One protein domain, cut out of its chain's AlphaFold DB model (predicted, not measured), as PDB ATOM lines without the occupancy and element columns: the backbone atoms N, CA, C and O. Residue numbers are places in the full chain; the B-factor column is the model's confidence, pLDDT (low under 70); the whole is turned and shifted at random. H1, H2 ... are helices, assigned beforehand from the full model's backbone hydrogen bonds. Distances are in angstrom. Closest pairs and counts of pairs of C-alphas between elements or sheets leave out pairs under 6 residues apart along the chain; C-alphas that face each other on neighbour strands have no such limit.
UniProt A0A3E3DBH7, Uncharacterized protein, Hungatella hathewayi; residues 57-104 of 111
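This is residues 57 to 104 of the 111 residues of an uncharacterized protein of Hungatella hathewayi (UniProt A0A3E3DBH7). There is little regular structure: two short helices, H1 and H2, are set in a folded chain of long loops. H1 lies towards one end of the longest axis and H2 at one side about halfway along it; the last stretch loops out to the other end and folds back, from Ala 93 to Lys 104. The printed part has 48 residues, with 10 in the two named helices, H1 then H2, and no named strand; the class is all helix. It is compact, with a radius of gyration of the C-alphas of 9.8 A and spans of 28 by 19 by 16 A.

H1, residues 57 to 61, begins at C-alpha 57 (-15.293, -21.487, 0.003). H2, residues 76 to 80, ends at C-alpha 80 (-29.460, -30.332, -8.395).

H1 and H2 are apart. In both, every O i to N i+4 pair is within hydrogen-bond range.

The C-alphas farthest apart, those of Ala 93 and Lys 104, are 28.6 A apart. The link from H1 to H2, 14 residues, is long. The printed part has no cut, and no printed residue has a pLDDT under 70.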
ATOM      1  N   THR A  57     -14.947 -21.262   1.423       86.31
ATOM      2  CA  THR A  57     -15.293 -21.487   0.003       86.31
ATOM      3  C   THR A  57     -16.743 -21.931  -0.173       86.31
ATOM      4  O   THR A  57     -17.378 -21.576  -1.165       86.31
ATOM      5  N   PHE A  58     -17.306 -22.612   0.828       89.75
ATOM      6  CA  PHE A  58     -18.727 -22.937   0.885       89.75
ATOM      7  C   PHE A  58     -19.621 -21.694   0.832       89.75
ATOM      8  O   PHE A  58     -20.659 -21.742   0.191       89.75
ATOM      9  N   ASN A  59     -19.237 -20.571   1.447       89.94
ATOM     10  CA  ASN A  59     -20.056 -19.354   1.401       89.94
ATOM     11  C   ASN A  59     -20.139 -18.752  -0.003       89.94
ATOM     12  O   ASN A  59     -21.127 -18.097  -0.311       89.94
ATOM     13  N   SER A  60     -19.100 -18.941  -0.816       87.56
ATOM     14  CA  SER A  60     -19.054 -18.415  -2.180       87.56
ATOM     15  C   SER A  60     -19.685 -19.364  -3.186       87.56
ATOM     16  O   SER A  60     -20.258 -18.912  -4.174       87.56
ATOM     17  N   TYR A  61     -19.521 -20.668  -2.971       86.25
ATOM     18  CA  TYR A  61     -19.820 -21.652  -3.998       86.25
ATOM     19  C   TYR A  61     -20.802 -22.718  -3.564       86.25
ATOM     20  O   TYR A  61     -21.375 -23.319  -4.451       86.25
ATOM     21  N   GLY A  62     -20.993 -22.992  -2.276       89.56
ATOM     22  CA  GLY A  62     -21.642 -24.206  -1.779       89.56
ATOM     23  C   GLY A  62     -23.102 -24.402  -2.215       89.56
ATOM     24  O   GLY A  62     -23.776 -23.458  -2.632       89.56
ATOM     25  N   PRO A  63     -23.632 -25.633  -2.107       92.94
ATOM     26  CA  PRO A  63     -25.039 -25.919  -2.363       92.94
ATOM     27  C   PRO A  63     -25.895 -25.385  -1.201       92.94
ATOM     28  O   PRO A  63     -26.351 -26.132  -0.340       92.94
ATOM     29  N   HIS A  64     -26.109 -24.067  -1.162       93.75
ATOM     30  CA  HIS A  64     -26.710 -23.356  -0.024       93.75
ATOM     31  C   HIS A  64     -28.118 -23.803   0.362       93.75
ATOM     32  O   HIS A  64     -28.556 -23.513   1.470       93.75
ATOM     33  N   HIS A  65     -28.809 -24.479  -0.546       94.38
ATOM     34  CA  HIS A  65     -30.157 -24.997  -0.354       94.38
ATOM     35  C   HIS A  65     -30.187 -26.492  -0.043       94.38
ATOM     36  O   HIS A  65     -31.262 -27.078  -0.014       94.38
ATOM     37  N   HIS A  66     -29.038 -27.134   0.150       93.75
ATOM     38  CA  HIS A  66     -29.006 -28.527   0.564       93.75
ATOM     39  C   HIS A  66     -29.480 -28.666   2.013       93.75
ATOM     40  O   HIS A  66     -28.978 -27.955   2.877       93.75
ATOM     41  N   MET A  67     -30.386 -29.604   2.291       91.88
ATOM     42  CA  MET A  67     -31.029 -29.780   3.603       91.88
ATOM     43  C   MET A  67     -30.060 -29.954   4.779       91.88
ATOM     44  O   MET A  67     -30.360 -29.528   5.892       91.88
ATOM     45  N   GLU A  68     -28.902 -30.576   4.545       88.31
ATOM     46  CA  GLU A  68     -27.886 -30.791   5.583       88.31
ATOM     47  C   GLU A  68     -26.939 -29.590   5.735       88.31
ATOM     48  O   GLU A  68     -26.273 -29.448   6.760       88.31
ATOM     49  N   GLY A  69     -26.853 -28.722   4.720       83.94
ATOM     50  CA  GLY A  69     -25.908 -27.607   4.698       83.94
ATOM     51  C   GLY A  69     -24.445 -28.020   4.907       83.94
ATOM     52  O   GLY A  69     -23.660 -27.216   5.419       83.94
ATOM     53  N   ASP A  70     -24.078 -29.263   4.571       81.12
ATOM     54  CA  ASP A  70     -22.729 -29.769   4.799       81.12
ATOM     55  C   ASP A  70     -21.735 -29.132   3.822       81.12
ATOM     56  O   ASP A  70     -21.871 -29.204   2.603       81.12
ATOM     57  N   ARG A  71     -20.696 -28.509   4.379       73.75
ATOM     58  CA  ARG A  71     -19.612 -27.896   3.605       73.75
ATOM     59  C   ARG A  71     -18.553 -28.890   3.143       73.75
ATOM     60  O   ARG A  71     -17.699 -28.523   2.340       73.75
ATOM     61  N   HIS A  72     -18.525 -30.084   3.728       79.62
ATOM     62  CA  HIS A  72     -17.501 -31.089   3.466       79.62
ATOM     63  C   HIS A  72     -17.818 -31.936   2.235       79.62
ATOM     64  O   HIS A  72     -16.922 -32.585   1.696       79.62
ATOM     65  N   VAL A  73     -19.055 -31.860   1.749       81.31
ATOM     66  CA  VAL A  73     -19.507 -32.530   0.538       81.31
ATOM     67  C   VAL A  73     -20.064 -31.464  -0.400       81.31
ATOM     68  O   VAL A  73     -21.031 -30.785  -0.070       81.31
ATOM     69  N   ILE A  74     -19.414 -31.296  -1.554       83.69
ATOM     70  CA  ILE A  74     -19.855 -30.411  -2.636       83.69
ATOM     71  C   ILE A  74     -19.840 -31.227  -3.930       83.69
ATOM     72  O   ILE A  74     -18.782 -31.649  -4.395       83.69
ATOM     73  N   SER A  75     -21.015 -31.459  -4.513       87.25
ATOM     74  CA  SER A  75     -21.190 -32.267  -5.724       87.25
ATOM     75  C   SER A  75     -22.346 -31.752  -6.589       87.25
ATOM     76  O   SER A  75     -23.262 -31.126  -6.053       87.25
ATOM     77  N   PRO A  76     -22.366 -32.042  -7.909       90.56
ATOM     78  CA  PRO A  76     -23.463 -31.638  -8.794       90.56
ATOM     79  C   PRO A  76     -24.845 -32.048  -8.276       90.56
ATOM     80  O   PRO A  76     -25.755 -31.226  -8.248       90.56
ATOM     81  N   ALA A  77     -24.973 -33.272  -7.758       91.44
ATOM     82  CA  ALA A  77     -26.225 -33.787  -7.208       91.44
ATOM     83  C   ALA A  77     -26.764 -32.922  -6.053       91.44
ATOM     84  O   ALA A  77     -27.958 -32.632  -6.016       91.44
ATOM     85  N   GLN A  78     -25.899 -32.399  -5.176       90.81
ATOM     86  CA  GLN A  78     -26.331 -31.497  -4.102       90.81
ATOM     87  C   GLN A  78     -26.820 -30.139  -4.631       90.81
ATOM     88  O   GLN A  78     -27.751 -29.568  -4.064       90.81
ATOM     89  N   TYR A  79     -26.258 -29.621  -5.734       91.44
ATOM     90  CA  TYR A  79     -26.802 -28.423  -6.398       91.44
ATOM     91  C   TYR A  79     -28.090 -28.705  -7.156       91.44
ATOM     92  O   TYR A  79     -28.938 -27.822  -7.275       91.44
ATOM     93  N   GLU A  80     -28.249 -29.907  -7.698       93.56
ATOM     94  CA  GLU A  80     -29.460 -30.332  -8.395       93.56
ATOM     95  C   GLU A  80     -30.592 -30.631  -7.405       93.56
ATOM     96  O   GLU A  80     -31.759 -30.402  -7.730       93.56
ATOM     97  N   GLY A  81     -30.249 -30.966  -6.158       92.75
ATOM     98  CA  GLY A  81     -31.180 -31.398  -5.119       92.75
ATOM     99  C   GLY A  81     -31.516 -32.878  -5.233       92.75
ATOM    100  O   GLY A  81     -32.618 -33.268  -4.873       92.75
ATOM    101  N   VAL A  82     -30.613 -33.677  -5.795       94.19
ATOM    102  CA  VAL A  82     -30.781 -35.114  -6.006       94.19
ATOM    103  C   VAL A  82     -30.041 -35.852  -4.903       94.19
ATOM    104  O   VAL A  82     -28.838 -35.659  -4.735       94.19
ATOM    105  N   LYS A  83     -30.754 -36.734  -4.196       92.94
ATOM    106  CA  LYS A  83     -30.145 -37.626  -3.208       92.94
ATOM    107  C   LYS A  83     -29.043 -38.481  -3.835       92.94
ATOM    108  O   LYS A  83     -29.264 -39.120  -4.866       92.94
ATOM    109  N   ASN A  84     -27.887 -38.553  -3.188       90.50
ATOM    110  CA  ASN A  84     -26.765 -39.381  -3.602       90.50
ATOM    111  C   ASN A  84     -26.169 -40.187  -2.431       90.50
ATOM    112  O   ASN A  84     -26.753 -40.296  -1.358       90.50
ATOM    113  N   PHE A  85     -25.008 -40.803  -2.665       90.38
ATOM    114  CA  PHE A  85     -24.322 -41.666  -1.698       90.38
ATOM    115  C   PHE A  85     -23.775 -40.934  -0.459       90.38
ATOM    116  O   PHE A  85     -23.360 -41.595   0.488       90.38
ATOM    117  N   ALA A  86     -23.685 -39.605  -0.498       88.81
ATOM    118  CA  ALA A  86     -23.189 -38.787   0.599       88.81
ATOM    119  C   ALA A  86     -24.313 -38.305   1.529       88.81
ATOM    120  O   ALA A  86     -24.017 -37.785   2.599       88.81
ATOM    121  N   ASP A  87     -25.572 -38.499   1.134       90.19
ATOM    122  CA  ASP A  87     -26.737 -38.166   1.944       90.19
ATOM    123  C   ASP A  87     -27.122 -39.326   2.868       90.19
ATOM    124  O   ASP A  87     -26.925 -40.500   2.540       90.19
ATOM    125  N   SER A  88     -27.756 -39.002   3.998       90.31
ATOM    126  CA  SER A  88     -28.365 -40.011   4.871       90.31
ATOM    127  C   SER A  88     -29.314 -40.950   4.109       90.31
ATOM    128  O   SER A  88     -30.065 -40.539   3.215       90.31
ATOM    129  N   GLU A  89     -29.368 -42.223   4.515       91.25
ATOM    130  CA  GLU A  89     -30.362 -43.179   4.009       91.25
ATOM    131  C   GLU A  89     -31.799 -42.684   4.219       91.25
ATOM    132  O   GLU A  89     -32.671 -42.974   3.400       91.25
ATOM    133  N   GLU A  90     -32.032 -41.854   5.234       93.06
ATOM    134  CA  GLU A  90     -33.339 -41.268   5.534       93.06
ATOM    135  C   GLU A  90     -33.649 -40.001   4.719       93.06
ATOM    136  O   GLU A  90     -34.790 -39.536   4.719       93.06
ATOM    137  N   SER A  91     -32.675 -39.443   3.988       92.12
ATOM    138  CA  SER A  91     -32.894 -38.225   3.206       92.12
ATOM    139  C   SER A  91     -33.944 -38.446   2.104       92.12
ATOM    140  O   SER A  91     -33.974 -39.512   1.473       92.12
ATOM    141  N   PRO A  92     -34.820 -37.460   1.837       94.06
ATOM    142  CA  PRO A  92     -35.773 -37.502   0.735       94.06
ATOM    143  C   PRO A  92     -35.061 -37.544  -0.623       94.06
ATOM    144  O   PRO A  92     -33.892 -37.195  -0.740       94.06
ATOM    145  N   ALA A  93     -35.790 -37.913  -1.680       94.56
ATOM    146  CA  ALA A  93     -35.251 -37.887  -3.042       94.56
ATOM    147  C   ALA A  93     -34.859 -36.468  -3.503       94.56
ATOM    148  O   ALA A  93     -33.907 -36.322  -4.267       94.56
ATOM    149  N   CYS A  94     -35.591 -35.447  -3.029       95.75
ATOM    150  CA  CYS A  94     -35.279 -34.037  -3.238       95.75
ATOM    151  C   CYS A  94     -34.634 -33.450  -1.979       95.75
ATOM    152  O   CYS A  94     -35.327 -33.242  -0.984       95.75
ATOM    153  N   THR A  95     -33.337 -33.153  -2.025       95.00
ATOM    154  CA  THR A  95     -32.573 -32.629  -0.878       95.00
ATOM    155  C   THR A  95     -32.534 -31.099  -0.816       95.00
ATOM    156  O   THR A  95     -31.858 -30.526   0.039       95.00
ATOM    157  N   LYS A  96     -33.271 -30.412  -1.700       94.94
ATOM    158  CA  LYS A  96     -33.392 -28.947  -1.703       94.94
ATOM    159  C   LYS A  96     -34.428 -28.450  -0.706       94.94
ATOM    160  O   LYS A  96     -35.579 -28.880  -0.718       94.94
ATOM    161  N   VAL A  97     -34.038 -27.452   0.073       94.69
ATOM    162  CA  VAL A  97     -34.880 -26.755   1.043       94.69
ATOM    163  C   VAL A  97     -34.822 -25.239   0.807       94.69
ATOM    164  O   VAL A  97     -33.832 -24.735   0.274       94.69
ATOM    165  N   PRO A  98     -35.868 -24.472   1.168       94.88
ATOM    166  CA  PRO A  98     -35.877 -23.019   0.971       94.88
ATOM    167  C   PRO A  98     -34.872 -22.272   1.864       94.88
ATOM    168  O   PRO A  98     -34.527 -21.126   1.576       94.88
ATOM    169  N   GLN A  99     -34.415 -22.896   2.951       94.38
ATOM    170  CA  GLN A  99     -33.423 -22.341   3.861       94.38
ATOM    171  C   GLN A  99     -32.073 -22.171   3.162       94.38
ATOM    172  O   GLN A  99     -31.698 -22.957   2.294       94.38
ATOM    173  N   TRP A 100     -31.348 -21.133   3.576       93.56
ATOM    174  CA  TRP A 100     -29.974 -20.895   3.160       93.56
ATOM    175  C   TRP A 100     -29.010 -21.323   4.259       93.56
ATOM    176  O   TRP A 100     -29.159 -20.930   5.418       93.56
ATOM    177  N   HIS A 101     -27.977 -22.059   3.871       93.06
ATOM    178  CA  HIS A 101     -26.883 -22.453   4.745       93.06
ATOM    179  C   HIS A 101     -25.630 -21.623   4.433       93.06
ATOM    180  O   HIS A 101     -25.183 -21.548   3.287       93.06
ATOM    181  N   PHE A 102     -25.041 -21.028   5.475       91.44
ATOM    182  CA  PHE A 102     -23.792 -20.263   5.417       91.44
ATOM    183  C   PHE A 102     -22.915 -20.558   6.638       91.44
ATOM    184  O   PHE A 102     -23.388 -20.932   7.711       91.44
ATOM    185  N   ARG A 103     -21.610 -20.342   6.492       88.31
ATOM    186  CA  ARG A 103     -20.618 -20.388   7.567       88.31
ATOM    187  C   ARG A 103     -20.410 -18.998   8.150       88.31
ATOM    188  O   ARG A 103     -20.320 -18.016   7.413       88.31
ATOM    189  N   LYS A 104     -20.258 -18.936   9.474       88.94
ATOM    190  CA  LYS A 104     -19.836 -17.717  10.176       88.94
ATOM    191  C   LYS A 104     -18.509 -17.216   9.596       88.94
ATOM    192  O   LYS A 104     -17.622 -18.012   9.289       88.94
TER     193      LYS A 104